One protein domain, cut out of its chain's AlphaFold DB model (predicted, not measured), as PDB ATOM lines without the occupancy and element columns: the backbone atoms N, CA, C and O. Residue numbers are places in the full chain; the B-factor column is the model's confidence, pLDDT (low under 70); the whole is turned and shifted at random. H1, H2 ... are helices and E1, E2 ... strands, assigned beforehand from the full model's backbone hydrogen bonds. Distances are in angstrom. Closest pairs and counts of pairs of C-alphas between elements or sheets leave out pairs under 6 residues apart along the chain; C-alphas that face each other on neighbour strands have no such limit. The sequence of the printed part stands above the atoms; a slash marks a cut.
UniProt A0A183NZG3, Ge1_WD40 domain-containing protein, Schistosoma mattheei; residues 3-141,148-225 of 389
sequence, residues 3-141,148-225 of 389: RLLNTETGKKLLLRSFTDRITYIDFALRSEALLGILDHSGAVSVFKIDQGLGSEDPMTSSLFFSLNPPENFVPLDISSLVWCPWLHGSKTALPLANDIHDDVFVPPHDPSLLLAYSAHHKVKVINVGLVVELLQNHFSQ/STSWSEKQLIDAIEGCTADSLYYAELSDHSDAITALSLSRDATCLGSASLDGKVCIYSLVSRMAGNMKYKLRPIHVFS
ATOM      1  N   ARG A   3      -4.137  -1.690 -11.128       93.81
ATOM      2  CA  ARG A   3      -3.881  -1.532  -9.692       93.81
ATOM      3  C   ARG A   3      -4.683  -2.577  -8.935       93.81
ATOM      4  O   ARG A   3      -5.895  -2.637  -9.101       93.81
ATOM      5  N   LEU A   4      -4.007  -3.342  -8.093       93.75
ATOM      6  CA  LEU A   4      -4.609  -4.309  -7.190       93.75
ATOM      7  C   LEU A   4      -4.501  -3.796  -5.755       93.75
ATOM      8  O   LEU A   4      -3.502  -3.177  -5.381       93.75
ATOM      9  N   LEU A   5      -5.545  -4.050  -4.973       91.12
ATOM     10  CA  LEU A   5      -5.621  -3.770  -3.545       91.12
ATOM     11  C   LEU A   5      -6.133  -5.034  -2.865       91.12
ATOM     12  O   LEU A   5      -7.235  -5.484  -3.169       91.12
ATOM     13  N   ASN A   6      -5.358  -5.580  -1.937       88.88
ATOM     14  CA  ASN A   6      -5.875  -6.575  -1.013       88.88
ATOM     15  C   ASN A   6      -6.722  -5.843   0.042       88.88
ATOM     16  O   ASN A   6      -6.218  -4.967   0.747       88.88
ATOM     17  N   THR A   7      -8.013  -6.160   0.122       85.69
ATOM     18  CA  THR A   7      -8.956  -5.478   1.022       85.69
ATOM     19  C   THR A   7      -8.791  -5.871   2.486       85.69
ATOM     20  O   THR A   7      -9.220  -5.117   3.352       85.69
ATOM     21  N   GLU A   8      -8.164  -7.014   2.772       85.88
ATOM     22  CA  GLU A   8      -7.908  -7.494   4.134       85.88
ATOM     23  C   GLU A   8      -6.621  -6.892   4.702       85.88
ATOM     24  O   GLU A   8      -6.602  -6.403   5.829       85.88
ATOM     25  N   THR A   9      -5.545  -6.884   3.910       87.88
ATOM     26  CA  THR A   9      -4.220  -6.415   4.356       87.88
ATOM     27  C   THR A   9      -3.935  -4.956   3.998       87.88
ATOM     28  O   THR A   9      -2.990  -4.363   4.513       87.88
ATOM     29  N   GLY A  10      -4.706  -4.358   3.083       88.44
ATOM     30  CA  GLY A  10      -4.475  -3.008   2.557       88.44
ATOM     31  C   GLY A  10      -3.281  -2.890   1.598       88.44
ATOM     32  O   GLY A  10      -2.996  -1.790   1.107       88.44
ATOM     33  N   LYS A  11      -2.582  -3.998   1.311       90.50
ATOM     34  CA  LYS A  11      -1.415  -4.035   0.418       90.50
ATOM     35  C   LYS A  11      -1.820  -3.745  -1.024       90.50
ATOM     36  O   LYS A  11      -2.905  -4.115  -1.472       90.50
ATOM     37  N   LYS A  12      -0.934  -3.065  -1.754       93.50
ATOM     38  CA  LYS A  12      -1.174  -2.611  -3.126       93.50
ATOM     39  C   LYS A  12      -0.123  -3.175  -4.064       93.50
ATOM     40  O   LYS A  12       1.057  -3.178  -3.730       93.50
ATOM     41  N   LEU A  13      -0.551  -3.544  -5.264       94.81
ATOM     42  CA  LEU A  13       0.319  -4.003  -6.339       94.81
ATOM     43  C   LEU A  13      -0.060  -3.307  -7.647       94.81
ATOM     44  O   LEU A  13      -1.227  -2.996  -7.893       94.81
ATOM     45  N   LEU A  14       0.933  -3.021  -8.485       94.56
ATOM     46  CA  LEU A  14       0.744  -2.360  -9.770       94.56
ATOM     47  C   LEU A  14       1.319  -3.221 -10.891       94.56
ATOM     48  O   LEU A  14       2.533  -3.316 -11.036       94.56
ATOM     49  N   LEU A  15       0.436  -3.771 -11.719       93.69
ATOM     50  CA  LEU A  15       0.806  -4.492 -12.929       93.69
ATOM     51  C   LEU A  15       1.000  -3.503 -14.087       93.69
ATOM     52  O   LEU A  15       0.201  -2.572 -14.289       93.69
ATOM     53  N   ARG A  16       2.075  -3.697 -14.850       89.50
ATOM     54  CA  ARG A  16       2.505  -2.854 -15.979       89.50
ATOM     55  C   ARG A  16       2.817  -3.732 -17.197       89.50
ATOM     56  O   ARG A  16       2.683  -4.944 -17.118       89.50
ATOM     57  N   SER A  17       3.240  -3.094 -18.291       82.44
ATOM     58  CA  SER A  17       3.718  -3.766 -19.511       82.44
ATOM     59  C   SER A  17       2.643  -4.532 -20.289       82.44
ATOM     60  O   SER A  17       2.906  -5.598 -20.825       82.44
ATOM     61  N   PHE A  18       1.437  -3.966 -20.359       88.81
ATOM     62  CA  PHE A  18       0.393  -4.434 -21.276       88.81
ATOM     63  C   PHE A  18       0.618  -3.848 -22.668       88.81
ATOM     64  O   PHE A  18       1.116  -2.722 -22.770       88.81
ATOM     65  N   THR A  19       0.229  -4.589 -23.704       86.88
ATOM     66  CA  THR A  19       0.390  -4.179 -25.105       86.88
ATOM     67  C   THR A  19      -0.503  -2.987 -25.432       86.88
ATOM     68  O   THR A  19      -0.069  -2.060 -26.114       86.88
ATOM     69  N   ASP A  20      -1.723  -2.971 -24.890       90.81
ATOM     70  CA  ASP A  20      -2.684  -1.882 -25.083       90.81
ATOM     71  C   ASP A  20      -3.526  -1.618 -23.813       90.81
ATOM     72  O   ASP A  20      -3.265  -2.133 -22.716       90.81
ATOM     73  N   ARG A  21      -4.544  -0.761 -23.927       91.94
ATOM     74  CA  ARG A  21      -5.558  -0.521 -22.902       91.94
ATOM     75  C   ARG A  21      -6.293  -1.816 -22.572       91.94
ATOM     76  O   ARG A  21      -6.576  -2.644 -23.430       91.94
ATOM     77  N   ILE A  22      -6.656  -1.948 -21.309       92.56
ATOM     78  CA  ILE A  22      -7.274  -3.158 -20.777       92.56
ATOM     79  C   ILE A  22      -8.773  -3.099 -21.028       92.56
ATOM     80  O   ILE A  22      -9.407  -2.093 -20.702       92.56
ATOM     81  N   THR A  23      -9.323  -4.164 -21.601       91.06
ATOM     82  CA  THR A  23     -10.750  -4.260 -21.920       91.06
ATOM     83  C   THR A  23     -11.496  -5.131 -20.922       91.06
ATOM     84  O   THR A  23     -12.633  -4.804 -20.585       91.06
ATOM     85  N   TYR A  24     -10.860  -6.185 -20.405       91.12
ATOM     86  CA  TYR A  24     -11.471  -7.104 -19.448       91.12
ATOM     87  C   TYR A  24     -10.457  -7.608 -18.419       91.12
ATOM     88  O   TYR A  24      -9.286  -7.819 -18.737       91.12
ATOM     89  N   ILE A  25     -10.913  -7.814 -17.183       93.50
ATOM     90  CA  ILE A  25     -10.146  -8.445 -16.105       93.50
ATOM     91  C   ILE A  25     -11.069  -9.350 -15.300       93.50
ATOM     92  O   ILE A  25     -12.216  -8.979 -15.058       93.50
ATOM     93  N   ASP A  26     -10.568 -10.505 -14.874       92.50
ATOM     94  CA  ASP A  26     -11.316 -11.406 -13.997       92.50
ATOM     95  C   ASP A  26     -10.386 -12.331 -13.202       92.50
ATOM     96  O   ASP A  26      -9.316 -12.720 -13.683       92.50
ATOM     97  N   PHE A  27     -10.793 -12.687 -11.985       92.69
ATOM     98  CA  PHE A  27     -10.064 -13.629 -11.137       92.69
ATOM     99  C   PHE A  27     -10.641 -15.037 -11.276       92.69
ATOM    100  O   PHE A  27     -11.853 -15.226 -11.223       92.69
ATOM    101  N   ALA A  28      -9.769 -16.040 -11.375       91.88
ATOM    102  CA  ALA A  28     -10.198 -17.430 -11.294       91.88
ATOM    103  C   ALA A  28     -10.753 -17.737  -9.892       91.88
ATOM    104  O   ALA A  28     -10.208 -17.284  -8.881       91.88
ATOM    105  N   LEU A  29     -11.811 -18.550  -9.814       86.06
ATOM    106  CA  LEU A  29     -12.442 -18.930  -8.548       86.06
ATOM    107  C   LEU A  29     -11.637 -20.032  -7.835       86.06
ATOM    108  O   LEU A  29     -12.008 -21.204  -7.825       86.06
ATOM    109  N   ARG A  30     -10.491 -19.660  -7.261       86.00
ATOM    110  CA  ARG A  30      -9.545 -20.571  -6.596       86.00
ATOM    111  C   ARG A  30      -8.960 -19.949  -5.329       86.00
ATOM    112  O   ARG A  30      -9.098 -18.756  -5.081       86.00
ATOM    113  N   SER A  31      -8.284 -20.774  -4.528       83.69
ATOM    114  CA  SER A  31      -7.475 -20.306  -3.395       83.69
ATOM    115  C   SER A  31      -6.257 -19.500  -3.853       83.69
ATOM    116  O   SER A  31      -5.902 -18.500  -3.234       83.69
ATOM    117  N   GLU A  32      -5.621 -19.924  -4.947       87.62
ATOM    118  CA  GLU A  32      -4.570 -19.153  -5.601       87.62
ATOM    119  C   GLU A  32      -5.170 -17.980  -6.379       87.62
ATOM    120  O   GLU A  32      -6.082 -18.160  -7.186       87.62
ATOM    121  N   ALA A  33      -4.626 -16.779  -6.178       91.56
ATOM    122  CA  ALA A  33      -5.082 -15.584  -6.873       91.56
ATOM    123  C   ALA A  33      -4.498 -15.532  -8.295       91.56
ATOM    124  O   ALA A  33      -3.423 -14.972  -8.523       91.56
ATOM    125  N   LEU A  34      -5.216 -16.126  -9.249       94.81
ATOM    126  CA  LEU A  34      -4.918 -16.037 -10.679       94.81
ATOM    127  C   LEU A  34      -5.789 -14.961 -11.328       94.81
ATOM    128  O   LEU A  34      -7.015 -15.044 -11.293       94.81
ATOM    129  N   LEU A  35      -5.149 -13.957 -11.920       96.19
ATOM    130  CA  LEU A  35      -5.801 -12.836 -12.591       96.19
ATOM    131  C   LEU A  35      -5.651 -12.973 -14.105       96.19
ATOM    132  O   LEU A  35      -4.541 -12.849 -14.622       96.19
ATOM    133  N   GLY A  36      -6.763 -13.182 -14.802       96.44
ATOM    134  CA  GLY A  36      -6.850 -13.117 -16.258       96.44
ATOM    135  C   GLY A  36      -7.084 -11.683 -16.723       96.44
ATOM    136  O   GLY A  36      -7.894 -10.955 -16.147       96.44
ATOM    137  N   ILE A  37      -6.363 -11.270 -17.758       96.12
ATOM    138  CA  ILE A  37      -6.429  -9.936 -18.349       96.12
ATOM    139  C   ILE A  37      -6.530 -10.095 -19.860       96.12
ATOM    140  O   ILE A  37      -5.728 -10.808 -20.460       96.12
ATOM    141  N   LEU A  38      -7.493  -9.399 -20.456       95.50
ATOM    142  CA  LEU A  38      -7.601  -9.210 -21.896       95.50
ATOM    143  C   LEU A  38      -7.388  -7.728 -22.200       95.50
ATOM    144  O   LEU A  38      -8.026  -6.856 -21.593       95.50
ATOM    145  N   ASP A  39      -6.474  -7.442 -23.118       93.19
ATOM    146  CA  ASP A  39      -6.270  -6.092 -23.626       93.19
ATOM    147  C   ASP A  39      -6.921  -5.880 -24.997       93.19
ATOM    148  O   ASP A  39      -7.380  -6.811 -25.662       93.19
ATOM    149  N   HIS A  40      -6.994  -4.615 -25.411       92.69
ATOM    150  CA  HIS A  40      -7.616  -4.223 -26.674       92.69
ATOM    151  C   HIS A  40      -6.872  -4.797 -27.878       92.69
ATOM    152  O   HIS A  40      -7.515  -5.113 -28.871       92.69
ATOM    153  N   SER A  41      -5.561  -5.039 -27.768       92.12
ATOM    154  CA  SER A  41      -4.794  -5.696 -28.829       92.12
ATOM    155  C   SER A  41      -5.223  -7.144 -29.060       92.12
ATOM    156  O   SER A  41      -4.894  -7.690 -30.101       92.12
ATOM    157  N   GLY A  42      -5.980  -7.755 -28.140       92.44
ATOM    158  CA  GLY A  42      -6.379  -9.160 -28.192       92.44
ATOM    159  C   GLY A  42      -5.403 -10.091 -27.472       92.44
ATOM    160  O   GLY A  42      -5.556 -11.311 -27.565       92.44
ATOM    161  N   ALA A  43      -4.412  -9.540 -26.763       94.38
ATOM    162  CA  ALA A  43      -3.497 -10.323 -25.951       94.38
ATOM    163  C   ALA A  43      -4.181 -10.747 -24.648       94.38
ATOM    164  O   ALA A  43      -4.816  -9.941 -23.960       94.38
ATOM    165  N   VAL A  44      -4.033 -12.029 -24.314       95.81
ATOM    166  CA  VAL A  44      -4.523 -12.607 -23.061       95.81
ATOM    167  C   VAL A  44      -3.335 -12.910 -22.175       95.81
ATOM    168  O   VAL A  44      -2.453 -13.667 -22.568       95.81
ATOM    169  N   SER A  45      -3.337 -12.373 -20.961       95.62
ATOM    170  CA  SER A  45      -2.303 -12.640 -19.966       95.62
ATOM    171  C   SER A  45      -2.925 -13.108 -18.657       95.62
ATOM    172  O   SER A  45      -3.945 -12.586 -18.215       95.62
ATOM    173  N   VAL A  46      -2.287 -14.076 -18.009       96.25
ATOM    174  CA  VAL A  46      -2.652 -14.587 -16.691       96.25
ATOM    175  C   VAL A  46      -1.498 -14.321 -15.740       96.25
ATOM    176  O   VAL A  46      -0.365 -14.734 -15.988       96.25
ATOM    177  N   PHE A  47      -1.784 -13.634 -14.640       95.81
ATOM    178  CA  PHE A  47      -0.822 -13.336 -13.585       95.81
ATOM    179  C   PHE A  47      -1.140 -14.153 -12.340       95.81
ATOM    180  O   PHE A  47      -2.292 -14.197 -11.908       95.81
ATOM    181  N   LYS A  48      -0.111 -14.739 -11.726       94.81
ATOM    182  CA  LYS A  48      -0.205 -15.279 -10.370       94.81
ATOM    183  C   LYS A  48       0.146 -14.177  -9.388       94.81
ATOM    184  O   LYS A  48       1.193 -13.540  -9.509       94.81
ATOM    185  N   ILE A  49      -0.750 -13.936  -8.440       95.00
ATOM    186  CA  ILE A  49      -0.612 -12.895  -7.431       95.00
ATOM    187  C   ILE A  49      -0.280 -13.552  -6.096       95.00
ATOM    188  O   ILE A  49      -1.093 -14.291  -5.541       95.00
ATOM    189  N   ASP A  50       0.906 -13.260  -5.572       92.69
ATOM    190  CA  ASP A  50       1.240 -13.589  -4.194       92.69
ATOM    191  C   ASP A  50       0.761 -12.450  -3.297       92.69
ATOM    192  O   ASP A  50       1.157 -11.289  -3.447       92.69
ATOM    193  N   GLN A  51      -0.141 -12.781  -2.379       87.94
ATOM    194  CA  GLN A  51      -0.757 -11.807  -1.488       87.94
ATOM    195  C   GLN A  51       0.199 -11.336  -0.382       87.94
ATOM    196  O   GLN A  51      -0.084 -10.311   0.242       87.94
ATOM    197  N   GLY A  52       1.310 -12.051  -0.149       81.62
ATOM    198  CA  GLY A  52       2.235 -11.790   0.952       81.62
ATOM    199  C   GLY A  52       1.537 -12.000   2.294       81.62
ATOM    200  O   GLY A  52       1.119 -11.034   2.934       81.62
ATOM    201  N   LEU A  53       1.355 -13.263   2.699       73.94
ATOM    202  CA  LEU A  53       0.602 -13.632   3.909       73.94
ATOM    203  C   LEU A  53       1.259 -13.117   5.206       73.94
ATOM    204  O   LEU A  53       0.554 -12.859   6.181       73.94
ATOM    205  N   GLY A  54       2.586 -12.935   5.227       75.44
ATOM    206  CA  GLY A  54       3.300 -12.305   6.339       75.44
ATOM    207  C   GLY A  54       3.063 -10.794   6.405       75.44
ATOM    208  O   GLY A  54       2.865 -10.140   5.383       75.44
ATOM    209  N   SER A  55       3.100 -10.194   7.598       71.94
ATOM    210  CA  SER A  55       2.906  -8.741   7.763       71.94
ATOM    211  C   SER A  55       3.905  -7.907   6.949       71.94
ATOM    212  O   SER A  55       3.505  -6.909   6.354       71.94
ATOM    213  N   GLU A  56       5.155  -8.365   6.850       80.19
ATOM    214  CA  GLU A  56       6.253  -7.691   6.139       80.19
ATOM    215  C   GLU A  56       6.386  -8.094   4.656       80.19
ATOM    216  O   GLU A  56       7.061  -7.406   3.891       80.19
ATOM    217  N   ASP A  57       5.740  -9.181   4.219       85.12
ATOM    218  CA  ASP A  57       5.928  -9.694   2.857       85.12
ATOM    219  C   ASP A  57       5.227  -8.790   1.830       85.12
ATOM    220  O   ASP A  57       4.020  -8.542   1.946       85.12
ATOM    221  N   PRO A  58       5.919  -8.279   0.799       87.94
ATOM    222  CA  PRO A  58       5.266  -7.470  -0.216       87.94
ATOM    223  C   PRO A  58       4.289  -8.318  -1.039       87.94
ATOM    224  O   PRO A  58       4.531  -9.488  -1.321       87.94
ATOM    225  N   MET A  59       3.199  -7.695  -1.486       92.81
ATOM    226  CA  MET A  59       2.349  -8.284  -2.519       92.81
ATOM    227  C   MET A  59       3.131  -8.281  -3.838       92.81
ATOM    228  O   MET A  59       3.609  -7.224  -4.259       92.81
ATOM    229  N   THR A  60       3.274  -9.435  -4.486       93.50
ATOM    230  CA  THR A  60       4.046  -9.576  -5.732       93.50
ATOM    231  C   THR A  60       3.231 -10.265  -6.823       93.50
ATOM    232  O   THR A  60       2.161 -10.822  -6.575       93.50
ATOM    233  N   SER A  61       3.709 -10.185  -8.064       93.94
ATOM    234  CA  SER A  61       3.115 -10.885  -9.204       93.94
ATOM    235  C   SER A  61       4.178 -11.535 -10.062       93.94
ATOM    236  O   SER A  61       5.209 -10.916 -10.328       93.94
ATOM    237  N   SER A  62       3.852 -12.699 -10.607       93.25
ATOM    238  CA  SER A  62       4.569 -13.315 -11.718       93.25
ATOM    239  C   SER A  62       3.629 -13.511 -12.909       93.25
ATOM    240  O   SER A  62       2.431 -13.761 -12.745       93.25
ATOM    241  N   LEU A  63       4.164 -13.358 -14.122       93.31
ATOM    242  CA  LEU A  63       3.440 -13.716 -15.337       93.31
ATOM    243  C   LEU A  63       3.385 -15.243 -15.418       93.31
ATOM    244  O   LEU A  63       4.425 -15.895 -15.455       93.31
ATOM    245  N   PHE A  64       2.180 -15.804 -15.399       93.00
ATOM    246  CA  PHE A  64       1.967 -17.248 -15.473       93.00
ATOM    247  C   PHE A  64       1.839 -17.715 -16.925       93.00
ATOM    248  O   PHE A  64       2.393 -18.741 -17.305       93.00
ATOM    249  N   PHE A  65       1.128 -16.938 -17.741       92.38
ATOM    250  CA  PHE A  65       0.855 -17.249 -19.139       92.38
ATOM    251  C   PHE A  65       0.556 -15.965 -19.907       92.38
ATOM    252  O   PHE A  65      -0.141 -15.094 -19.393       92.38
ATOM    253  N   SER A  66       1.038 -15.849 -21.139       94.50
ATOM    254  CA  SER A  66       0.619 -14.810 -22.073       94.50
ATOM    255  C   SER A  66       0.512 -15.378 -23.478       94.50
ATOM    256  O   SER A  66       1.427 -16.049 -23.957       94.50
ATOM    257  N   LEU A  67      -0.597 -15.076 -24.143       94.81
ATOM    258  CA  LEU A  67      -0.851 -15.443 -25.523       94.81
ATOM    259  C   LEU A  67      -1.083 -14.189 -26.352       94.81
ATOM    260  O   LEU A  67      -2.052 -13.456 -26.145       94.81
ATOM    261  N   ASN A  68      -0.187 -13.971 -27.307       94.19
ATOM    262  CA  ASN A  68      -0.267 -12.858 -28.233       94.19
ATOM    263  C   ASN A  68      -1.187 -13.204 -29.413       94.19
ATOM    264  O   ASN A  68      -1.139 -14.333 -29.924       94.19
ATOM    265  N   PRO A  69      -1.998 -12.235 -29.865       92.31
ATOM    266  CA  PRO A  69      -2.873 -12.391 -31.017       92.31
ATOM    267  C   PRO A  69      -2.050 -12.530 -32.315       92.31
ATOM    268  O   PRO A  69      -0.844 -12.267 -32.325       92.31
ATOM    269  N   PRO A  70      -2.681 -12.906 -33.440       90.12
ATOM    270  CA  PRO A  70      -2.033 -12.895 -34.748       90.12
ATOM    271  C   PRO A  70      -1.596 -11.476 -35.150       90.12
ATOM    272  O   PRO A  70      -2.277 -10.510 -34.821       90.12
ATOM    273  N   GLU A  71      -0.528 -11.344 -35.941       86.19
ATOM    274  CA  GLU A  71       0.026 -10.034 -36.354       86.19
ATOM    275  C   GLU A  71      -0.996  -9.113 -37.049       86.19
ATOM    276  O   GLU A  71      -0.932  -7.895 -36.914       86.19
ATOM    277  N   ASN A  72      -1.971  -9.694 -37.756       87.75
ATOM    278  CA  ASN A  72      -3.010  -8.963 -38.490       87.75
ATOM    279  C   ASN A  72      -4.305  -8.770 -37.680       87.75
ATOM    280  O   ASN A  72      -5.372  -8.557 -38.261       87.75
ATOM    281  N   PHE A  73      -4.257  -8.924 -36.356       88.44
ATOM    282  CA  PHE A  73      -5.423  -8.739 -35.503       88.44
ATOM    283  C   PHE A  73      -5.851  -7.267 -35.477       88.44
ATOM    284  O   PHE A  73      -5.035  -6.370 -35.276       88.44
ATOM    285  N   VAL A  74      -7.146  -7.020 -35.686       89.50
ATOM    286  CA  VAL A  74      -7.726  -5.671 -35.714       89.50
ATOM    287  C   VAL A  74      -8.682  -5.509 -34.534       89.50
ATOM    288  O   VAL A  74      -9.814  -5.960 -34.643       89.50
ATOM    289  N   PRO A  75      -8.271  -4.842 -33.448       87.50
ATOM    290  CA  PRO A  75      -9.057  -4.693 -32.229       87.50
ATOM    291  C   PRO A  75     -10.516  -4.258 -32.405       87.50
ATOM    292  O   PRO A  75     -10.818  -3.333 -33.161       87.50
ATOM    293  N   LEU A  76     -11.407  -4.840 -31.595       86.56
ATOM    294  CA  LEU A  76     -12.780  -4.368 -31.400       86.56
ATOM    295  C   LEU A  76     -12.972  -3.815 -29.985       86.56
ATOM    296  O   LEU A  76     -12.355  -4.268 -29.026       86.56
ATOM    297  N   ASP A  77     -13.883  -2.851 -29.840       85.06
ATOM    298  CA  ASP A  77     -14.270  -2.287 -28.535       85.06
ATOM    299  C   ASP A  77     -15.118  -3.244 -27.681       85.06
ATOM    300  O   ASP A  77     -15.434  -2.936 -26.529       85.06
ATOM    301  N   ILE A  78     -15.519  -4.378 -28.259       87.38
ATOM    302  CA  ILE A  78     -16.318  -5.415 -27.620       87.38
ATOM    303  C   ILE A  78     -15.424  -6.617 -27.402       87.38
ATOM    304  O   ILE A  78     -14.860  -7.169 -28.349       87.38
ATOM    305  N   SER A  79     -15.337  -7.028 -26.145       91.25
ATOM    306  CA  SER A  79     -14.658  -8.248 -25.766       91.25
ATOM    307  C   SER A  79     -15.238  -8.806 -24.475       91.25
ATOM    308  O   SER A  79     -15.656  -8.042 -23.607       91.25
ATOM    309  N   SER A  80     -15.181 -10.119 -24.322       94.12
ATOM    310  CA  SER A  80     -15.577 -10.850 -23.127       94.12
ATOM    311  C   SER A  80     -14.462 -11.814 -22.737       94.12
ATOM    312  O   SER A  80     -13.829 -12.417 -23.604       94.12
ATOM    313  N   LEU A  81     -14.254 -11.985 -21.435       96.25
ATOM    314  CA  LEU A  81     -13.358 -12.977 -20.847       96.25
ATOM    315  C   LEU A  81     -14.046 -13.562 -19.611       96.25
ATOM    316  O   LEU A  81     -14.664 -12.820 -18.852       96.25
ATOM    317  N   VAL A  82     -13.980 -14.877 -19.432       95.88
ATOM    318  CA  VAL A  82     -14.622 -15.563 -18.307       95.88
ATOM    319  C   VAL A  82     -13.813 -16.787 -17.891       95.88
ATOM    320  O   VAL A  82     -13.449 -17.620 -18.726       95.88
ATOM    321  N   TRP A  83     -13.533 -16.899 -16.595       95.50
ATOM    322  CA  TRP A  83     -13.030 -18.137 -16.005       95.50
ATOM    323  C   TRP A  83     -14.174 -19.119 -15.772       95.50
ATOM    324  O   TRP A  83     -15.309 -18.717 -15.515       95.50
ATOM    325  N   CYS A  84     -13.887 -20.418 -15.803       92.00
ATOM    326  CA  CYS A  84     -14.855 -21.390 -15.316       92.00
ATOM    327  C   CYS A  84     -15.138 -21.126 -13.824       92.00
ATOM    328  O   CYS A  84     -14.196 -21.101 -13.024       92.00
ATOM    329  N   PRO A  85     -16.412 -20.966 -13.418       87.94
ATOM    330  CA  PRO A  85     -16.786 -20.733 -12.026       87.94
ATOM    331  C   PRO A  85     -16.789 -22.045 -11.224       87.94
ATOM    332  O   PRO A  85     -17.744 -22.350 -10.508       87.94
ATOM    333  N   TRP A  86     -15.730 -22.844 -11.378       83.12
ATOM    334  CA  TRP A  86     -15.584 -24.153 -10.756       83.12
ATOM    335  C   TRP A  86     -15.499 -24.040  -9.235       83.12
ATOM    336  O   TRP A  86     -14.764 -23.219  -8.689       83.12
ATOM    337  N   LEU A  87     -16.211 -24.925  -8.540       73.75
ATOM    338  CA  LEU A  87     -16.146 -25.059  -7.088       73.75
ATOM    339  C   LEU A  87     -15.765 -26.482  -6.702       73.75
ATOM    340  O   LEU A  87     -16.209 -27.449  -7.322       73.75
ATOM    341  N   HIS A  88     -14.973 -26.617  -5.640       60.28
ATOM    342  CA  HIS A  88     -14.604 -27.918  -5.087       60.28
ATOM    343  C   HIS A  88     -15.865 -28.708  -4.714       60.28
ATOM    344  O   HIS A  88     -16.735 -28.187  -4.022       60.28
ATOM    345  N   GLY A  89     -15.962 -29.955  -5.181       55.25
ATOM    346  CA  GLY A  89     -17.153 -30.790  -4.993       55.25
ATOM    347  C   GLY A  89     -18.208 -30.658  -6.095       55.25
ATOM    348  O   GLY A  89     -19.161 -31.429  -6.090       55.25
ATOM    349  N   SER A  90     -18.021 -29.765  -7.077       56.81
ATOM    350  CA  SER A  90     -18.805 -29.809  -8.317       56.81
ATOM    351  C   SER A  90     -18.554 -31.164  -8.971       56.81
ATOM    352  O   SER A  90     -17.481 -31.412  -9.518       56.81
ATOM    353  N   LYS A  91     -19.504 -32.090  -8.859       52.69
ATOM    354  CA  LYS A  91     -19.470 -33.290  -9.686       52.69
ATOM    355  C   LYS A  91     -19.764 -32.838 -11.105       52.69
ATOM    356  O   LYS A  91     -20.620 -31.986 -11.321       52.69
ATOM    357  N   THR A  92     -19.052 -33.401 -12.070       50.91
ATOM    358  CA  THR A  92     -19.504 -33.340 -13.455       50.91
ATOM    359  C   THR A  92     -20.922 -33.870 -13.495       50.91
ATOM    360  O   THR A  92     -21.132 -35.056 -13.217       50.91
ATOM    361  N   ALA A  93     -21.893 -33.011 -13.784       45.94
ATOM    362  CA  ALA A  93     -23.280 -33.425 -13.886       45.94
ATOM    363  C   ALA A  93     -23.483 -34.113 -15.238       45.94
ATOM    364  O   ALA A  93     -24.139 -33.608 -16.138       45.94
ATOM    365  N   LEU A  94     -22.862 -35.278 -15.400       44.38
ATOM    366  CA  LEU A  94     -23.191 -36.219 -16.453       44.38
ATOM    367  C   LEU A  94     -23.258 -37.599 -15.812       44.38
ATOM    368  O   LEU A  94     -22.236 -38.214 -15.510       44.38
ATOM    369  N   PRO A  95     -24.484 -38.073 -15.574       40.78
ATOM    370  CA  PRO A  95     -24.801 -39.382 -16.121       40.78
ATOM    371  C   PRO A  95     -26.179 -39.399 -16.817       40.78
ATOM    372  O   PRO A  95     -27.121 -38.745 -16.381       40.78
ATOM    373  N   LEU A  96     -26.275 -40.236 -17.859       39.28
ATOM    374  CA  LEU A  96     -27.433 -40.569 -18.711       39.28
ATOM    375  C   LEU A  96     -27.729 -39.647 -19.911       39.28
ATOM    376  O   LEU A  96     -28.791 -39.036 -20.005       39.28
ATOM    377  N   ALA A  97     -26.892 -39.736 -20.946       36.38
ATOM    378  CA  ALA A  97     -27.476 -40.103 -22.234       36.38
ATOM    379  C   ALA A  97     -27.620 -41.632 -22.218       36.38
ATOM    380  O   ALA A  97     -26.623 -42.348 -22.163       36.38
ATOM    381  N   ASN A  98     -28.855 -42.134 -22.192       35.84
ATOM    382  CA  ASN A  98     -29.158 -43.533 -22.497       35.84
ATOM    383  C   ASN A  98     -28.919 -43.782 -23.995       35.84
ATOM    384  O   ASN A  98     -29.862 -44.073 -24.722       35.84
ATOM    385  N   ASP A  99     -27.679 -43.646 -24.455       37.53
ATOM    386  CA  ASP A  99     -27.291 -44.035 -25.801       37.53
ATOM    387  C   ASP A  99     -26.215 -45.111 -25.730       37.53
ATOM    388  O   ASP A  99     -25.263 -45.056 -24.958       37.53
ATOM    389  N   ILE A 100     -26.450 -46.140 -26.532       41.34
ATOM    390  CA  ILE A 100     -25.826 -47.463 -26.562       41.34
ATOM    391  C   ILE A 100     -24.404 -47.402 -27.168       41.34
ATOM    392  O   ILE A 100     -23.975 -48.287 -27.901       41.34
ATOM    393  N   HIS A 101     -23.632 -46.361 -26.864       47.12
ATOM    394  CA  HIS A 101     -22.251 -46.231 -27.319       47.12
ATOM    395  C   HIS A 101     -21.330 -45.887 -26.147       47.12
ATOM    396  O   HIS A 101     -21.603 -44.960 -25.392       47.12
ATOM    397  N   ASP A 102     -20.251 -46.667 -26.012       42.12
ATOM    398  CA  ASP A 102     -19.160 -46.594 -25.021       42.12
ATOM    399  C   ASP A 102     -18.347 -45.272 -25.061       42.12
ATOM    400  O   ASP A 102     -17.135 -45.256 -24.831       42.12
ATOM    401  N   ASP A 103     -18.976 -44.136 -25.359       47.03
ATOM    402  CA  ASP A 103     -18.330 -42.829 -25.323       47.03
ATOM    403  C   ASP A 103     -18.197 -42.381 -23.860       47.03
ATOM    404  O   ASP A 103     -19.108 -41.813 -23.254       47.03
ATOM    405  N   VAL A 104     -17.041 -42.670 -23.260       52.09
ATOM    406  CA  VAL A 104     -16.690 -42.206 -21.914       52.09
ATOM    407  C   VAL A 104     -16.540 -40.683 -21.937       52.09
ATOM    408  O   VAL A 104     -15.592 -40.139 -22.499       52.09
ATOM    409  N   PHE A 105     -17.484 -39.986 -21.309       56.88
ATOM    410  CA  PHE A 105     -17.452 -38.537 -21.131       56.88
ATOM    411  C   PHE A 105     -16.417 -38.150 -20.067       56.88
ATOM    412  O   PHE A 105     -16.561 -38.514 -18.899       56.88
ATOM    413  N   VAL A 106     -15.391 -37.386 -20.455       63.09
ATOM    414  CA  VAL A 106     -14.339 -36.919 -19.536       63.09
ATOM    415  C   VAL A 106     -14.334 -35.385 -19.479       63.09
ATOM    416  O   VAL A 106     -14.187 -34.743 -20.526       63.09
ATOM    417  N   PRO A 107     -14.513 -34.767 -18.294       65.19
ATOM    418  CA  PRO A 107     -14.404 -33.315 -18.149       65.19
ATOM    419  C   PRO A 107     -12.986 -32.806 -18.436       65.19
ATOM    420  O   PRO A 107     -12.025 -33.575 -18.355       65.19
ATOM    421  N   PRO A 108     -12.822 -31.494 -18.683       71.75
ATOM    422  CA  PRO A 108     -11.501 -30.878 -18.739       71.75
ATOM    423  C   PRO A 108     -10.693 -31.131 -17.454       71.75
ATOM    424  O   PRO A 108     -11.226 -31.056 -16.347       71.75
ATOM    425  N   HIS A 109      -9.395 -31.409 -17.589       77.44
ATOM    426  CA  HIS A 109      -8.489 -31.581 -16.448       77.44
ATOM    427  C   HIS A 109      -8.313 -30.258 -15.686       77.44
ATOM    428  O   HIS A 109      -8.017 -29.246 -16.304       77.44
ATOM    429  N   ASP A 110      -8.455 -30.253 -14.361       85.44
ATOM    430  CA  ASP A 110      -8.509 -29.025 -13.542       85.44
ATOM    431  C   ASP A 110      -9.396 -27.910 -14.159       85.44
ATOM    432  O   ASP A 110      -8.898 -26.883 -14.634       85.44
ATOM    433  N   PRO A 111     -10.731 -28.092 -14.143       86.75
ATOM    434  CA  PRO A 111     -11.703 -27.157 -14.716       86.75
ATOM    435  C   PRO A 111     -11.529 -25.694 -14.305       86.75
ATOM    436  O   PRO A 111     -11.868 -24.788 -15.059       86.75
ATOM    437  N   SER A 112     -10.977 -25.443 -13.118       88.19
ATOM    438  CA  SER A 112     -10.800 -24.091 -12.592       88.19
ATOM    439  C   SER A 112      -9.702 -23.275 -13.293       88.19
ATOM    440  O   SER A 112      -9.593 -22.077 -13.045       88.19
ATOM    441  N   LEU A 113      -8.900 -23.895 -14.173       92.88
ATOM    442  CA  LEU A 113      -7.957 -23.206 -15.073       92.88
ATOM    443  C   LEU A 113      -8.511 -22.994 -16.481       92.88
ATOM    444  O   LEU A 113      -7.781 -22.537 -17.364       92.88
ATOM    445  N   LEU A 114      -9.776 -23.337 -16.713       94.19
ATOM    446  CA  LEU A 114     -10.410 -23.120 -17.996       94.19
ATOM    447  C   LEU A 114     -10.809 -21.649 -18.137       94.19
ATOM    448  O   LEU A 114     -11.546 -21.102 -17.314       94.19
ATOM    449  N   LEU A 115     -10.315 -21.023 -19.199       96.81
ATOM    450  CA  LEU A 115     -10.511 -19.620 -19.525       96.81
ATOM    451  C   LEU A 115     -11.101 -19.516 -20.929       96.81
ATOM    452  O   LEU A 115     -10.520 -20.031 -21.884       96.81
ATOM    453  N   ALA A 116     -12.234 -18.834 -21.067       97.44
ATOM    454  CA  ALA A 116     -12.818 -18.516 -22.362       97.44
ATOM    455  C   ALA A 116     -12.736 -17.012 -22.629       97.44
ATOM    456  O   ALA A 116     -12.962 -16.200 -21.734       97.44
ATOM    457  N   TYR A 117     -12.430 -16.631 -23.865       97.38
ATOM    458  CA  TYR A 117     -12.385 -15.234 -24.274       97.38
ATOM    459  C   TYR A 117     -12.791 -15.048 -25.735       97.38
ATOM    460  O   TYR A 117     -12.720 -15.961 -26.559       97.38
ATOM    461  N   SER A 118     -13.246 -13.845 -26.058       95.81
ATOM    462  CA  SER A 118     -13.648 -13.471 -27.411       95.81
ATOM    463  C   SER A 118     -12.468 -12.959 -28.236       95.81
ATOM    464  O   SER A 118     -11.700 -12.119 -27.768       95.81
ATOM    465  N   ALA A 119     -12.421 -13.352 -29.503       93.00
ATOM    466  CA  ALA A 119     -11.593 -12.755 -30.543       93.00
ATOM    467  C   ALA A 119     -12.503 -12.376 -31.725       93.00
ATOM    468  O   ALA A 119     -12.681 -13.135 -32.678       93.00
ATOM    469  N   HIS A 120     -13.128 -11.200 -31.636       92.06
ATOM    470  CA  HIS A 120     -14.165 -10.717 -32.557       92.06
ATOM    471  C   HIS A 120     -15.426 -11.582 -32.531       92.06
ATOM    472  O   HIS A 120     -16.088 -11.629 -31.503       92.06
ATOM    473  N   HIS A 121     -15.759 -12.239 -33.644       94.19
ATOM    474  CA  HIS A 121     -16.863 -13.195 -33.781       94.19
ATOM    475  C   HIS A 121     -16.450 -14.624 -33.399       94.19
ATOM    476  O   HIS A 121     -17.252 -15.552 -33.486       94.19
ATOM    477  N   LYS A 122     -15.186 -14.825 -33.009       95.00
ATOM    478  CA  LYS A 122     -14.679 -16.115 -32.556       95.00
ATOM    479  C   LYS A 122     -14.634 -16.179 -31.040       95.00
ATOM    480  O   LYS A 122     -14.407 -15.171 -30.369       95.00
ATOM    481  N   VAL A 123     -14.763 -17.388 -30.517       96.44
ATOM    482  CA  VAL A 123     -14.532 -17.695 -29.107       96.44
ATOM    483  C   VAL A 123     -13.347 -18.634 -29.007       96.44
ATOM    484  O   VAL A 123     -13.231 -19.580 -29.784       96.44
ATOM    485  N   LYS A 124     -12.464 -18.363 -28.055       95.50
ATOM    486  CA  LYS A 124     -11.307 -19.192 -27.751       95.50
ATOM    487  C   LYS A 124     -11.423 -19.701 -26.329       95.50
ATOM    488  O   LYS A 124     -11.767 -18.939 -25.430       95.50
ATOM    489  N   VAL A 125     -11.149 -20.982 -26.139       95.25
ATOM    490  CA  VAL A 125     -11.183 -21.657 -24.841       95.25
ATOM    491  C   VAL A 125      -9.809 -22.251 -24.600       95.25
ATOM    492  O   VAL A 125      -9.287 -22.930 -25.477       95.25
ATOM    493  N   ILE A 126      -9.218 -21.988 -23.440       94.56
ATOM    494  CA  ILE A 126      -7.868 -22.432 -23.088       94.56
ATOM    495  C   ILE A 126      -7.903 -23.043 -21.699       94.56
ATOM    496  O   ILE A 126      -8.390 -22.419 -20.758       94.56
ATOM    497  N   ASN A 127      -7.334 -24.234 -21.549       93.81
ATOM    498  CA  ASN A 127      -6.927 -24.719 -20.242       93.81
ATOM    499  C   ASN A 127      -5.520 -24.201 -19.950       93.81
ATOM    500  O   ASN A 127      -4.535 -24.715 -20.482       93.81
ATOM    501  N   VAL A 128      -5.434 -23.148 -19.140       94.44
ATOM    502  CA  VAL A 128      -4.186 -22.398 -18.963       94.44
ATOM    503  C   VAL A 128      -3.082 -23.283 -18.383       94.44
ATOM    504  O   VAL A 128      -1.952 -23.219 -18.855       94.44
ATOM    505  N   GLY A 129      -3.397 -24.149 -17.413       91.88
ATOM    506  CA  GLY A 129      -2.405 -25.041 -16.803       91.88
ATOM    507  C   GLY A 129      -1.821 -26.034 -17.801       91.88
ATOM    508  O   GLY A 129      -0.603 -26.121 -17.949       91.88
ATOM    509  N   LEU A 130      -2.695 -26.718 -18.541       91.19
ATOM    510  CA  LEU A 130      -2.285 -27.689 -19.552       91.19
ATOM    511  C   LEU A 130      -1.497 -27.043 -20.699       91.19
ATOM    512  O   LEU A 130      -0.518 -27.608 -21.180       91.19
ATOM    513  N   VAL A 131      -1.912 -25.859 -21.152       92.44
ATOM    514  CA  VAL A 131      -1.234 -25.153 -22.244       92.44
ATOM    515  C   VAL A 131       0.143 -24.646 -21.828       92.44
ATOM    516  O   VAL A 131       1.081 -24.764 -22.615       92.44
ATOM    517  N   VAL A 132       0.290 -24.127 -20.606       92.62
ATOM    518  CA  VAL A 132       1.601 -23.733 -20.071       92.62
ATOM    519  C   VAL A 132       2.539 -24.938 -20.031       92.62
ATOM    520  O   VAL A 132       3.652 -24.847 -20.545       92.62
ATOM    521  N   GLU A 133       2.079 -26.076 -19.506       90.81
ATOM    522  CA  GLU A 133       2.867 -27.314 -19.462       90.81
ATOM    523  C   GLU A 133       3.253 -27.799 -20.871       90.81
ATOM    524  O   GLU A 133       4.418 -28.109 -21.129       90.81
ATOM    525  N   LEU A 134       2.301 -27.810 -21.810       90.62
ATOM    526  CA  LEU A 134       2.532 -28.220 -23.197       90.62
ATOM    527  C   LEU A 134       3.588 -27.346 -23.879       90.62
ATOM    528  O   LEU A 134       4.532 -27.863 -24.475       90.62
ATOM    529  N   LEU A 135       3.435 -26.025 -23.798       90.62
ATOM    530  CA  LEU A 135       4.321 -25.071 -24.460       90.62
ATOM    531  C   LEU A 135       5.720 -25.072 -23.849       90.62
ATOM    532  O   LEU A 135       6.709 -25.016 -24.580       90.62
ATOM    533  N   GLN A 136       5.816 -25.173 -22.523       89.31
ATOM    534  CA  GLN A 136       7.099 -25.316 -21.849       89.31
ATOM    535  C   GLN A 136       7.791 -26.603 -22.297       89.31
ATOM    536  O   GLN A 136       8.931 -26.540 -22.743       89.31
ATOM    537  N   ASN A 137       7.112 -27.748 -22.301       87.50
ATOM    538  CA  ASN A 137       7.724 -29.007 -22.733       87.50
ATOM    539  C   ASN A 137       8.110 -29.012 -24.223       87.50
ATOM    540  O   ASN A 137       9.137 -29.579 -24.591       87.50
ATOM    541  N   HIS A 138       7.317 -28.364 -25.081       86.19
ATOM    542  CA  HIS A 138       7.563 -28.325 -26.523       86.19
ATOM    543  C   HIS A 138       8.730 -27.399 -26.910       86.19
ATOM    544  O   HIS A 138       9.475 -27.709 -27.839       86.19
ATOM    545  N   PHE A 139       8.912 -26.271 -26.209       82.19
ATOM    546  CA  PHE A 139       9.896 -25.243 -26.578       82.19
ATOM    547  C   PHE A 139      11.094 -25.106 -25.620       82.19
ATOM    548  O   PHE A 139      12.053 -24.418 -25.962       82.19
ATOM    549  N   SER A 140      11.108 -25.767 -24.457       69.56
ATOM    550  CA  SER A 140      12.219 -25.680 -23.483       69.56
ATOM    551  C   SER A 140      13.376 -26.639 -23.795       69.56
ATOM    552  O   SER A 140      13.804 -27.403 -22.932       69.56
ATOM    553  N   GLN A 141      13.898 -26.621 -25.028       56.81
ATOM    554  CA  GLN A 141      15.053 -27.456 -25.401       56.81
ATOM    555  C   GLN A 141      16.422 -26.860 -25.018       56.81
ATOM    556  O   GLN A 141      17.412 -27.587 -25.071       56.81
ATOM    557  N   SER A 148      10.245 -19.132 -21.045       76.56
ATOM    558  CA  SER A 148       9.302 -18.243 -21.714       76.56
ATOM    559  C   SER A 148       7.921 -18.428 -21.093       76.56
ATOM    560  O   SER A 148       7.472 -19.551 -20.871       76.56
ATOM    561  N   THR A 149       7.257 -17.315 -20.807       84.25
ATOM    562  CA  THR A 149       5.872 -17.261 -20.316       84.25
ATOM    563  C   THR A 149       4.957 -16.543 -21.305       84.25
ATOM    564  O   THR A 149       3.787 -16.313 -21.014       84.25
ATOM    565  N   SER A 150       5.488 -16.189 -22.481       90.50
ATOM    566  CA  SER A 150       4.764 -15.510 -23.548       90.50
ATOM    567  C   SER A 150       4.938 -16.262 -24.858       90.50
ATOM    568  O   SER A 150       6.059 -16.522 -25.299       90.50
ATOM    569  N   TRP A 151       3.821 -16.553 -25.514       93.62
ATOM    570  CA  TRP A 151       3.783 -17.293 -26.770       93.62
ATOM    571  C   TRP A 151       2.834 -16.633 -27.765       93.62
ATOM    572  O   TRP A 151       1.966 -15.842 -27.402       93.62
ATOM    573  N   SER A 152       3.011 -16.949 -29.042       92.62
ATOM    574  CA  SER A 152       2.060 -16.598 -30.098       92.62
ATOM    575  C   SER A 152       1.011 -17.691 -30.273       92.62
ATOM    576  O   SER A 152       1.266 -18.870 -30.023       92.62
ATOM    577  N   GLU A 153      -0.158 -17.317 -30.786       90.19
ATOM    578  CA  GLU A 153      -1.185 -18.284 -31.180       90.19
ATOM    579  C   GLU A 153      -0.671 -19.336 -32.174       90.19
ATOM    580  O   GLU A 153      -1.042 -20.501 -32.080       90.19
ATOM    581  N   LYS A 154       0.241 -18.956 -33.075       90.12
ATOM    582  CA  LYS A 154       0.865 -19.899 -34.008       90.12
ATOM    583  C   LYS A 154       1.644 -20.992 -33.271       90.12
ATOM    584  O   LYS A 154       1.433 -22.165 -33.539       90.12
ATOM    585  N   GLN A 155       2.479 -20.614 -32.300       91.62
ATOM    586  CA  GLN A 155       3.230 -21.576 -31.483       91.62
ATOM    587  C   GLN A 155       2.310 -22.501 -30.680       91.62
ATOM    588  O   GLN A 155       2.627 -23.675 -30.509       91.62
ATOM    589  N   LEU A 156       1.179 -21.979 -30.195       91.44
ATOM    590  CA  LEU A 156       0.163 -22.779 -29.518       91.44
ATOM    591  C   LEU A 156      -0.445 -23.823 -30.458       91.44
ATOM    592  O   LEU A 156      -0.475 -25.000 -30.109       91.44
ATOM    593  N   ILE A 157      -0.891 -23.407 -31.645       89.25
ATOM    594  CA  ILE A 157      -1.472 -24.314 -32.643       89.25
ATOM    595  C   ILE A 157      -0.454 -25.387 -33.048       89.25
ATOM    596  O   ILE A 157      -0.786 -26.569 -32.995       89.25
ATOM    597  N   ASP A 158       0.790 -24.994 -33.343       88.62
ATOM    598  CA  ASP A 158       1.871 -25.917 -33.713       88.62
ATOM    599  C   ASP A 158       2.110 -26.977 -32.611       88.62
ATOM    600  O   ASP A 158       2.246 -28.167 -32.899       88.62
ATOM    601  N   ALA A 159       2.100 -26.576 -31.332       89.31
ATOM    602  CA  ALA A 159       2.283 -27.496 -30.206       89.31
ATOM    603  C   ALA A 159       1.084 -28.443 -29.991       89.31
ATOM    604  O   ALA A 159       1.264 -29.599 -29.602       89.31
ATOM    605  N   ILE A 160      -0.145 -27.980 -30.244       86.00
ATOM    606  CA  ILE A 160      -1.365 -28.798 -30.117       86.00
ATOM    607  C   ILE A 160      -1.445 -29.847 -31.224       86.00
ATOM    608  O   ILE A 160      -1.875 -30.970 -30.960       86.00
ATOM    609  N   GLU A 161      -1.031 -29.512 -32.447       83.56
ATOM    610  CA  GLU A 161      -1.015 -30.464 -33.565       83.56
ATOM    611  C   GLU A 161      -0.097 -31.667 -33.286       83.56
ATOM    612  O   GLU A 161      -0.404 -32.785 -33.703       83.56
ATOM    613  N   GLY A 162       0.973 -31.469 -32.508       76.56
ATOM    614  CA  GLY A 162       1.849 -32.540 -32.025       76.56
ATOM    615  C   GLY A 162       1.329 -33.309 -30.802       76.56
ATOM    616  O   GLY A 162       1.904 -34.334 -30.434       76.56
ATOM    617  N   CYS A 163       0.256 -32.850 -30.152       75.19
ATOM    618  CA  CYS A 163      -0.236 -33.431 -28.906       75.19
ATOM    619  C   CYS A 163      -1.193 -34.604 -29.162       75.19
ATOM    620  O   CYS A 163      -2.178 -34.493 -29.898       75.19
ATOM    621  N   THR A 164      -0.952 -35.744 -28.511       68.75
ATOM    622  CA  THR A 164      -1.806 -36.941 -28.604       68.75
ATOM    623  C   THR A 164      -2.826 -37.067 -27.475       68.75
ATOM    624  O   THR A 164      -3.698 -37.918 -27.584       68.75
ATOM    625  N   ALA A 165      -2.764 -36.223 -26.443       69.56
ATOM    626  CA  ALA A 165      -3.614 -36.328 -25.259       69.56
ATOM    627  C   ALA A 165      -5.097 -36.006 -25.537       69.56
ATOM    628  O   ALA A 165      -5.414 -35.149 -26.363       69.56
ATOM    629  N   ASP A 166      -5.988 -36.662 -24.786       70.50
ATOM    630  CA  ASP A 166      -7.454 -36.591 -24.931       70.50
ATOM    631  C   ASP A 166      -8.116 -35.488 -24.080       70.50
ATOM    632  O   ASP A 166      -9.326 -35.501 -23.845       70.50
ATOM    633  N   SER A 167      -7.332 -34.522 -23.595       76.38
ATOM    634  CA  SER A 167      -7.822 -33.393 -22.790       76.38
ATOM    635  C   SER A 167      -8.056 -32.138 -23.632       76.38
ATOM    636  O   SER A 167      -7.413 -31.922 -24.657       76.38
ATOM    637  N   LEU A 168      -8.949 -31.262 -23.167       83.31
ATOM    638  CA  LEU A 168      -9.173 -29.954 -23.780       83.31
ATOM    639  C   LEU A 168      -8.042 -28.984 -23.400       83.31
ATOM    640  O   LEU A 168      -8.088 -28.363 -22.342       83.31
ATOM    641  N   TYR A 169      -7.039 -28.839 -24.271       88.38
ATOM    642  CA  TYR A 169      -5.995 -27.807 -24.143       88.38
ATOM    643  C   TYR A 169      -6.487 -26.460 -24.676       88.38
ATOM    644  O   TYR A 169      -6.361 -25.429 -24.017       88.38
ATOM    645  N   TYR A 170      -7.053 -26.488 -25.880       90.50
ATOM    646  CA  TYR A 170      -7.446 -25.310 -26.639       90.50
ATOM    647  C   TYR A 170      -8.629 -25.637 -27.545       90.50
ATOM    648  O   TYR A 170      -8.664 -26.709 -28.154       90.50
ATOM    649  N   ALA A 171      -9.553 -24.693 -27.685       90.06
ATOM    650  CA  ALA A 171     -10.556 -24.720 -28.734       90.06
ATOM    651  C   ALA A 171     -10.794 -23.336 -29.343       90.06
ATOM    652  O   ALA A 171     -10.809 -22.332 -28.636       90.06
ATOM    653  N   GLU A 172     -11.047 -23.305 -30.651       91.88
ATOM    654  CA  GLU A 172     -11.531 -22.152 -31.405       91.88
ATOM    655  C   GLU A 172     -12.929 -22.442 -31.967       91.88
ATOM    656  O   GLU A 172     -13.159 -23.456 -32.633       91.88
ATOM    657  N   LEU A 173     -13.851 -21.514 -31.725       93.19
ATOM    658  CA  LEU A 173     -15.261 -21.564 -32.110       93.19
ATOM    659  C   LEU A 173     -15.553 -20.362 -33.006       93.19
ATOM    660  O   LEU A 173     -15.112 -19.252 -32.710       93.19
ATOM    661  N   SER A 174     -16.267 -20.566 -34.112       93.81
ATOM    662  CA  SER A 174     -16.420 -19.544 -35.165       93.81
ATOM    663  C   SER A 174     -17.815 -19.548 -35.798       93.81
ATOM    664  O   SER A 174     -17.968 -19.330 -36.994       93.81
ATOM    665  N   ASP A 175     -18.836 -19.828 -34.987       95.31
ATOM    666  CA  ASP A 175     -20.219 -20.001 -35.452       95.31
ATOM    667  C   ASP A 175     -21.036 -18.698 -35.468       95.31
ATOM    668  O   ASP A 175     -22.157 -18.678 -35.979       95.31
ATOM    669  N   HIS A 176     -20.483 -17.607 -34.932       97.00
ATOM    670  CA  HIS A 176     -21.100 -16.283 -34.964       97.00
ATOM    671  C   HIS A 176     -20.650 -15.473 -36.178       97.00
ATOM    672  O   HIS A 176     -19.518 -15.596 -36.651       97.00
ATOM    673  N   SER A 177     -21.538 -14.608 -36.666       96.44
ATOM    674  CA  SER A 177     -21.251 -13.702 -37.790       96.44
ATOM    675  C   SER A 177     -20.874 -12.284 -37.359       96.44
ATOM    676  O   SER A 177     -20.466 -11.486 -38.198       96.44
ATOM    677  N   ASP A 178     -21.016 -11.966 -36.072       95.25
ATOM    678  CA  ASP A 178     -20.713 -10.652 -35.498       95.25
ATOM    679  C   ASP A 178     -20.037 -10.800 -34.120       95.25
ATOM    680  O   ASP A 178     -19.900 -11.910 -33.593       95.25
ATOM    681  N   ALA A 179     -19.584  -9.691 -33.540       94.69
ATOM    682  CA  ALA A 179     -18.796  -9.643 -32.318       94.69
ATOM    683  C   ALA A 179     -19.477 -10.342 -31.132       94.69
ATOM    684  O   ALA A 179     -20.656 -10.126 -30.845       94.69
ATOM    685  N   ILE A 180     -18.697 -11.147 -30.412       96.50
ATOM    686  CA  ILE A 180     -19.104 -11.803 -29.171       96.50
ATOM    687  C   ILE A 180     -19.180 -10.764 -28.055       96.50
ATOM    688  O   ILE A 180     -18.190 -10.103 -27.749       96.50
ATOM    689  N   THR A 181     -20.341 -10.650 -27.417       95.06
ATOM    690  CA  THR A 181     -20.614  -9.666 -26.360       95.06
ATOM    691  C   THR A 181     -20.594 -10.259 -24.962       95.06
ATOM    692  O   THR A 181     -20.293  -9.542 -24.011       95.06
ATOM    693  N   ALA A 182     -20.903 -11.549 -24.822       95.94
ATOM    694  CA  ALA A 182     -20.894 -12.236 -23.539       95.94
ATOM    695  C   ALA A 182     -20.535 -13.717 -23.699       95.94
ATOM    696  O   ALA A 182     -20.893 -14.365 -24.686       95.94
ATOM    697  N   LEU A 183     -19.853 -14.244 -22.687       97.56
ATOM    698  CA  LEU A 183     -19.497 -15.650 -22.542       97.56
ATOM    699  C   LEU A 183     -19.936 -16.143 -21.165       97.56
ATOM    700  O   LEU A 183     -19.857 -15.403 -20.186       97.56
ATOM    701  N   SER A 184     -20.353 -17.403 -21.079       95.69
ATOM    702  CA  SER A 184     -20.669 -18.048 -19.804       95.69
ATOM    703  C   SER A 184     -20.207 -19.496 -19.818       95.69
ATOM    704  O   SER A 184     -20.572 -20.251 -20.715       95.69
ATOM    705  N   LEU A 185     -19.400 -19.879 -18.835       93.88
ATOM    706  CA  LEU A 185     -19.002 -21.264 -18.603       93.88
ATOM    707  C   LEU A 185     -19.883 -21.856 -17.507       93.88
ATOM    708  O   LEU A 185     -20.112 -21.204 -16.487       93.88
ATOM    709  N   SER A 186     -20.352 -23.087 -17.706       89.94
ATOM    710  CA  SER A 186     -20.997 -23.835 -16.632       89.94
ATOM    711  C   SER A 186     -19.994 -24.115 -15.515       89.94
ATOM    712  O   SER A 186     -18.787 -24.255 -15.744       89.94
ATOM    713  N   ARG A 187     -20.496 -24.221 -14.286       85.00
ATOM    714  CA  ARG A 187     -19.694 -24.512 -13.094       85.00
ATOM    715  C   ARG A 187     -18.875 -25.782 -13.229       85.00
ATOM    716  O   ARG A 187     -17.773 -25.830 -12.706       85.00
ATOM    717  N   ASP A 188     -19.412 -26.802 -13.884       81.31
ATOM    718  CA  ASP A 188     -18.735 -28.085 -14.062       81.31
ATOM    719  C   ASP A 188     -17.792 -28.135 -15.275       81.31
ATOM    720  O   ASP A 188     -17.256 -29.198 -15.584       81.31
ATOM    721  N   ALA A 189     -17.608 -27.009 -15.974       86.38
ATOM    722  CA  ALA A 189     -16.833 -26.897 -17.208       86.38
ATOM    723  C   ALA A 189     -17.267 -27.833 -18.344       86.38
ATOM    724  O   ALA A 189     -16.493 -28.071 -19.271       86.38
ATOM    725  N   THR A 190     -18.488 -28.370 -18.311       85.06
ATOM    726  CA  THR A 190     -18.991 -29.237 -19.387       85.06
ATOM    727  C   THR A 190     -19.614 -28.447 -20.533       85.06
ATOM    728  O   THR A 190     -19.717 -28.966 -21.649       85.06
ATOM    729  N   CYS A 191     -20.002 -27.194 -20.285       89.75
ATOM    730  CA  CYS A 191     -20.754 -26.375 -21.218       89.75
ATOM    731  C   CYS A 191     -20.220 -24.936 -21.279       89.75
ATOM    732  O   CYS A 191     -19.866 -24.324 -20.270       89.75
ATOM    733  N   LEU A 192     -20.210 -24.378 -22.486       95.31
ATOM    734  CA  LEU A 192     -19.940 -22.972 -22.764       95.31
ATOM    735  C   LEU A 192     -21.102 -22.392 -23.555       95.31
ATOM    736  O   LEU A 192     -21.541 -22.978 -24.540       95.31
ATOM    737  N   GLY A 193     -21.553 -21.209 -23.167       97.12
ATOM    738  CA  GLY A 193     -22.429 -20.379 -23.971       97.12
ATOM    739  C   GLY A 193     -21.686 -19.155 -24.499       97.12
ATOM    740  O   GLY A 193     -20.883 -18.552 -23.781       97.12
ATOM    741  N   SER A 194     -22.007 -18.749 -25.725       98.31
ATOM    742  CA  SER A 194     -21.617 -17.460 -26.295       98.31
ATOM    743  C   SER A 194     -22.822 -16.699 -26.821       98.31
ATOM    744  O   SER A 194     -23.750 -17.290 -27.369       98.31
ATOM    745  N   ALA A 195     -22.806 -15.382 -26.643       97.88
ATOM    746  CA  ALA A 195     -23.800 -14.460 -27.175       97.88
ATOM    747  C   ALA A 195     -23.116 -13.384 -28.018       97.88
ATOM    748  O   ALA A 195     -21.996 -12.963 -27.718       97.88
ATOM    749  N   SER A 196     -23.796 -12.945 -29.073       96.88
ATOM    750  CA  SER A 196     -23.237 -12.034 -30.071       96.88
ATOM    751  C   SER A 196     -24.218 -10.932 -30.466       96.88
ATOM    752  O   SER A 196     -25.434 -11.020 -30.258       96.88
ATOM    753  N   LEU A 197     -23.669  -9.882 -31.077       95.44
ATOM    754  CA  LEU A 197     -24.439  -8.851 -31.767       95.44
ATOM    755  C   LEU A 197     -25.245  -9.388 -32.959       95.44
ATOM    756  O   LEU A 197     -26.203  -8.735 -33.364       95.44
ATOM    757  N   ASP A 198     -24.935 -10.588 -33.462       96.44
ATOM    758  CA  ASP A 198     -25.726 -11.260 -34.503       96.44
ATOM    759  C   ASP A 198     -27.103 -11.758 -34.016       96.44
ATOM    760  O   ASP A 198     -27.884 -12.316 -34.794       96.44
ATOM    761  N   GLY A 199     -27.403 -11.574 -32.728       96.56
ATOM    762  CA  GLY A 199     -28.679 -11.928 -32.121       96.56
ATOM    763  C   GLY A 199     -28.847 -13.417 -31.835       96.56
ATOM    764  O   GLY A 199     -29.975 -13.874 -31.604       96.56
ATOM    765  N   LYS A 200     -27.756 -14.190 -31.861       98.19
ATOM    766  CA  LYS A 200     -27.750 -15.621 -31.564       98.19
ATOM    767  C   LYS A 200     -27.005 -15.927 -30.276       98.19
ATOM    768  O   LYS A 200     -26.055 -15.246 -29.890       98.19
ATOM    769  N   VAL A 201     -27.433 -17.015 -29.651       98.31
ATOM    770  CA  VAL A 201     -26.683 -17.739 -28.632       98.31
ATOM    771  C   VAL A 201     -26.235 -19.065 -29.223       98.31
ATOM    772  O   VAL A 201     -27.054 -19.780 -29.802       98.31
ATOM    773  N   CYS A 202     -24.960 -19.394 -29.043       97.50
ATOM    774  CA  CYS A 202     -24.398 -20.704 -29.356       97.50
ATOM    775  C   CYS A 202     -24.001 -21.407 -28.055       97.50
ATOM    776  O   CYS A 202     -23.382 -20.806 -27.178       97.50
ATOM    777  N   ILE A 203     -24.368 -22.679 -27.930       96.00
ATOM    778  CA  ILE A 203     -24.074 -23.527 -26.774       96.00
ATOM    779  C   ILE A 203     -23.152 -24.647 -27.235       96.00
ATOM    780  O   ILE A 203     -23.454 -25.329 -28.213       96.00
ATOM    781  N   TYR A 204     -22.053 -24.861 -26.525       92.00
ATOM    782  CA  TYR A 204     -21.000 -25.811 -26.856       92.00
ATOM    783  C   TYR A 204     -20.796 -26.792 -25.712       92.00
ATOM    784  O   TYR A 204     -20.726 -26.389 -24.553       92.00
ATOM    785  N   SER A 205     -20.628 -28.070 -26.046       87.69
ATOM    786  CA  SER A 205     -20.113 -29.048 -25.093       87.69
ATOM    787  C   SER A 205     -18.588 -28.997 -25.102       87.69
ATOM    788  O   SER A 205     -17.975 -29.072 -26.165       87.69
ATOM    789  N   LEU A 206     -17.991 -28.865 -23.922       85.75
ATOM    790  CA  LEU A 206     -16.539 -28.865 -23.710       85.75
ATOM    791  C   LEU A 206     -16.005 -30.235 -23.278       85.75
ATOM    792  O   LEU A 206     -14.834 -30.376 -22.933       85.75
ATOM    793  N   VAL A 207     -16.873 -31.242 -23.268       77.31
ATOM    794  CA  VAL A 207     -16.506 -32.607 -22.912       77.31
ATOM    795  C   VAL A 207     -15.800 -33.251 -24.099       77.31
ATOM    796  O   VAL A 207     -16.274 -33.162 -25.235       77.31
ATOM    797  N   SER A 208     -14.665 -33.893 -23.831       64.44
ATOM    798  CA  SER A 208     -13.900 -34.589 -24.863       64.44
ATOM    799  C   SER A 208     -14.744 -35.724 -25.448       64.44
ATOM    800  O   SER A 208     -15.261 -36.563 -24.708       64.44
ATOM    801  N   ARG A 209     -14.920 -35.731 -26.774       57.44
ATOM    802  CA  ARG A 209     -15.512 -36.856 -27.509       57.44
ATOM    803  C   ARG A 209     -14.380 -37.594 -28.201       57.44
ATOM    804  O   ARG A 209     -13.631 -36.973 -28.951       57.44
ATOM    805  N   MET A 210     -14.288 -38.906 -28.006       49.25
ATOM    806  CA  MET A 210     -13.206 -39.747 -28.537       49.25
ATOM    807  C   MET A 210     -13.226 -39.938 -30.075       49.25
ATOM    808  O   MET A 210     -12.708 -40.928 -30.585       49.25
ATOM    809  N   ALA A 211     -13.797 -39.013 -30.857       39.81
ATOM    810  CA  ALA A 211     -13.904 -39.160 -32.308       39.81
ATOM    811  C   ALA A 211     -13.824 -37.822 -33.071       39.81
ATOM    812  O   ALA A 211     -14.760 -37.021 -33.046       39.81
ATOM    813  N   GLY A 212     -12.740 -37.607 -33.832       49.88
ATOM    814  CA  GLY A 212     -12.677 -36.559 -34.862       49.88
ATOM    815  C   GLY A 212     -11.271 -36.104 -35.282       49.88
ATOM    816  O   GLY A 212     -10.334 -36.107 -34.493       49.88
ATOM    817  N   ASN A 213     -11.145 -35.652 -36.539       49.34
ATOM    818  CA  ASN A 213      -9.884 -35.219 -37.171       49.34
ATOM    819  C   ASN A 213      -9.457 -33.764 -36.857       49.34
ATOM    820  O   ASN A 213      -8.423 -33.325 -37.352       49.34
ATOM    821  N   MET A 214     -10.221 -32.990 -36.073       56.69
ATOM    822  CA  MET A 214      -9.849 -31.617 -35.685       56.69
ATOM    823  C   MET A 214      -9.957 -31.429 -34.171       56.69
ATOM    824  O   MET A 214     -11.036 -31.154 -33.657       56.69
ATOM    825  N   LYS A 215      -8.825 -31.554 -33.468       62.31
ATOM    826  CA  LYS A 215      -8.767 -31.568 -31.994       62.31
ATOM    827  C   LYS A 215      -9.213 -30.270 -31.311       62.31
ATOM    828  O   LYS A 215      -9.643 -30.319 -30.168       62.31
ATOM    829  N   TYR A 216      -9.126 -29.126 -31.994       73.06
ATOM    830  CA  TYR A 216      -9.356 -27.807 -31.391       73.06
ATOM    831  C   TYR A 216     -10.553 -27.036 -31.972       73.06
ATOM    832  O   TYR A 216     -10.730 -25.869 -31.650       73.06
ATOM    833  N   LYS A 217     -11.388 -27.620 -32.839       80.44
ATOM    834  CA  LYS A 217     -12.611 -26.947 -33.322       80.44
ATOM    835  C   LYS A 217     -13.839 -27.660 -32.788       80.44
ATOM    836  O   LYS A 217     -14.111 -28.785 -33.201       80.44
ATOM    837  N   LEU A 218     -14.596 -27.000 -31.914       83.19
ATOM    838  CA  LEU A 218     -15.868 -27.539 -31.429       83.19
ATOM    839  C   LEU A 218     -17.018 -26.993 -32.272       83.19
ATOM    840  O   LEU A 218     -16.954 -25.885 -32.801       83.19
ATOM    841  N   ARG A 219     -18.077 -27.793 -32.389       84.38
ATOM    842  CA  ARG A 219     -19.348 -27.375 -32.986       84.38
ATOM    843  C   ARG A 219     -20.374 -27.142 -31.883       84.38
ATOM    844  O   ARG A 219     -20.333 -27.851 -30.872       84.38
ATOM    845  N   PRO A 220     -21.299 -26.193 -32.066       90.00
ATOM    846  CA  PRO A 220     -22.347 -25.962 -31.093       90.00
ATOM    847  C   PRO A 220     -23.303 -27.159 -31.052       90.00
ATOM    848  O   PRO A 220     -23.639 -27.746 -32.082       90.00
ATOM    849  N   ILE A 221     -23.755 -27.508 -29.850       90.44
ATOM    850  CA  ILE A 221     -24.833 -28.477 -29.615       90.44
ATOM    851  C   ILE A 221     -26.214 -27.826 -29.744       90.44
ATOM    852  O   ILE A 221     -27.199 -28.515 -29.997       90.44
ATOM    853  N   HIS A 222     -26.294 -26.501 -29.591       91.38
ATOM    854  CA  HIS A 222     -27.524 -25.741 -29.768       91.38
ATOM    855  C   HIS A 222     -27.225 -24.311 -30.232       91.38
ATOM    856  O   HIS A 222     -26.254 -23.701 -29.787       91.38
ATOM    857  N   VAL A 223     -28.067 -23.782 -31.122       96.62
ATOM    858  CA  VAL A 223     -28.008 -22.397 -31.604       96.62
ATOM    859  C   VAL A 223     -29.428 -21.858 -31.695       96.62
ATOM    860  O   VAL A 223     -30.284 -22.485 -32.319       96.62
ATOM    861  N   PHE A 224     -29.681 -20.695 -31.102       97.19
ATOM    862  CA  PHE A 224     -31.007 -20.079 -31.111       97.19
ATOM    863  C   PHE A 224     -30.937 -18.555 -31.010       97.19
ATOM    864  O   PHE A 224     -29.916 -17.989 -30.625       97.19
ATOM    865  N   SER A 225     -32.036 -17.884 -31.361       97.75
ATOM    866  CA  SER A 225     -32.178 -16.425 -31.282       97.75
ATOM    867  C   SER A 225     -33.141 -16.043 -30.153       97.75
ATOM    868  O   SER A 225     -34.340 -15.886 -30.406       97.75
TER     869      SER A 225
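This is residues 3 to 141 and 148 to 225 of the 389 residues of the protein "Ge1_WD40 domain-containing protein" of Schistosoma mattheei (UniProt A0A183NZG3). What is the main shape? Three twisted sheets stand in a row like blades of an open propeller, each facing the next: E3 E4 E5 E6 E10, then E7 E8 E9 E11, then E12 E13 E14 E15. Helices H1 and H2 pack on the first sheet, the hairpin E1 E2 lies at that end of the row, and residues 96 to 101 stick out. What makes it? The 217 printed residues hold, in order, E1 to E9, H1, E10, H2 and E11 to E15; the first sheet is mixed, the others antiparallel. The class is mixed, with under half of the residues in named elements; the whole is compact, with a radius of gyration of the C-alphas of 17.9 A and spans of 61 by 41 by 39 A.

How is the largest sheet built? E3, residues 22 to 27, E4, 33 to 39, E5, 44 to 50, and E6, 60 to 68, form a meander, each strand the antiparallel neighbour of the one before, and E10, 150 to 152, is parallel to E6. Within hydrogen-bond range are, for instance, N 26 and O 36, 3.0 A, N 46 and O 65, 2.7 A, and N 151 and O 66, 2.9 A. The sheet is strongly twisted, and E6 bends by 54 degrees at residue 65. What is on it? H1, residues 128 to 139, and H2, 153 to 161, are on one face, making two layers; H1 is over E6 at a height over the sheet of 7.5 A. They touch, about perpendicular at 84 degrees, closest at the C-alphas of His 138 and Ala 159, 6.5 A; in both helices every O i to N i+4 pair is within hydrogen-bond range. What comes next? E7, residues 81 to 83, E8, 114 to 119, and E9, 122 to 127, a meander, with E11, 170 to 173, face that sheet in a stack of sheets, face to face in turn; Tyr 24 and Leu 81 have the closest C-alphas of E3 and E7, 6.3 A, and N 117 and O 124 are 2.9 A apart. The meander E12, 180 to 185, E13, 191 to 196, E14, 201 to 205, and E15, 220 to 224, faces this second sheet, their strands at 22 degrees; N 194 and O 202 are 2.9 A apart. What of the first strands? E1, residues 3 to 5, and E2, 12 to 15, form a hairpin, with N 4 and O 13 2.8 A apart; Leu 13 and Thr 60 have the closest C-alphas of E2 and E6, 6.7 A.

How long are the longer elements? From first to last C-alpha E6 measures 23.1 A, E5 19.8 A, E4 19.3 A and H1 16.3 A. Where are the anchors? E1 begins at C-alpha 3, (-3.881, -1.532, -9.692), and E15 ends at C-alpha 224, (-31.007, -20.079, -31.111).

How far does it reach, and is it cut? The two C-alphas farthest apart, those of Glu 56 and Ile 100, are 60.7 A apart. Residues 142 to 147 are not printed, and C-alphas 141 and 148 are 11.5 A apart across the cut. Which links are long, and where is confidence low? The links E6 to E7, E7 to E8 and E14 to E15 are long. The pLDDT is under 70 in residues 88 to 107, 140 to 141, 164 to 165 and 208 to 215.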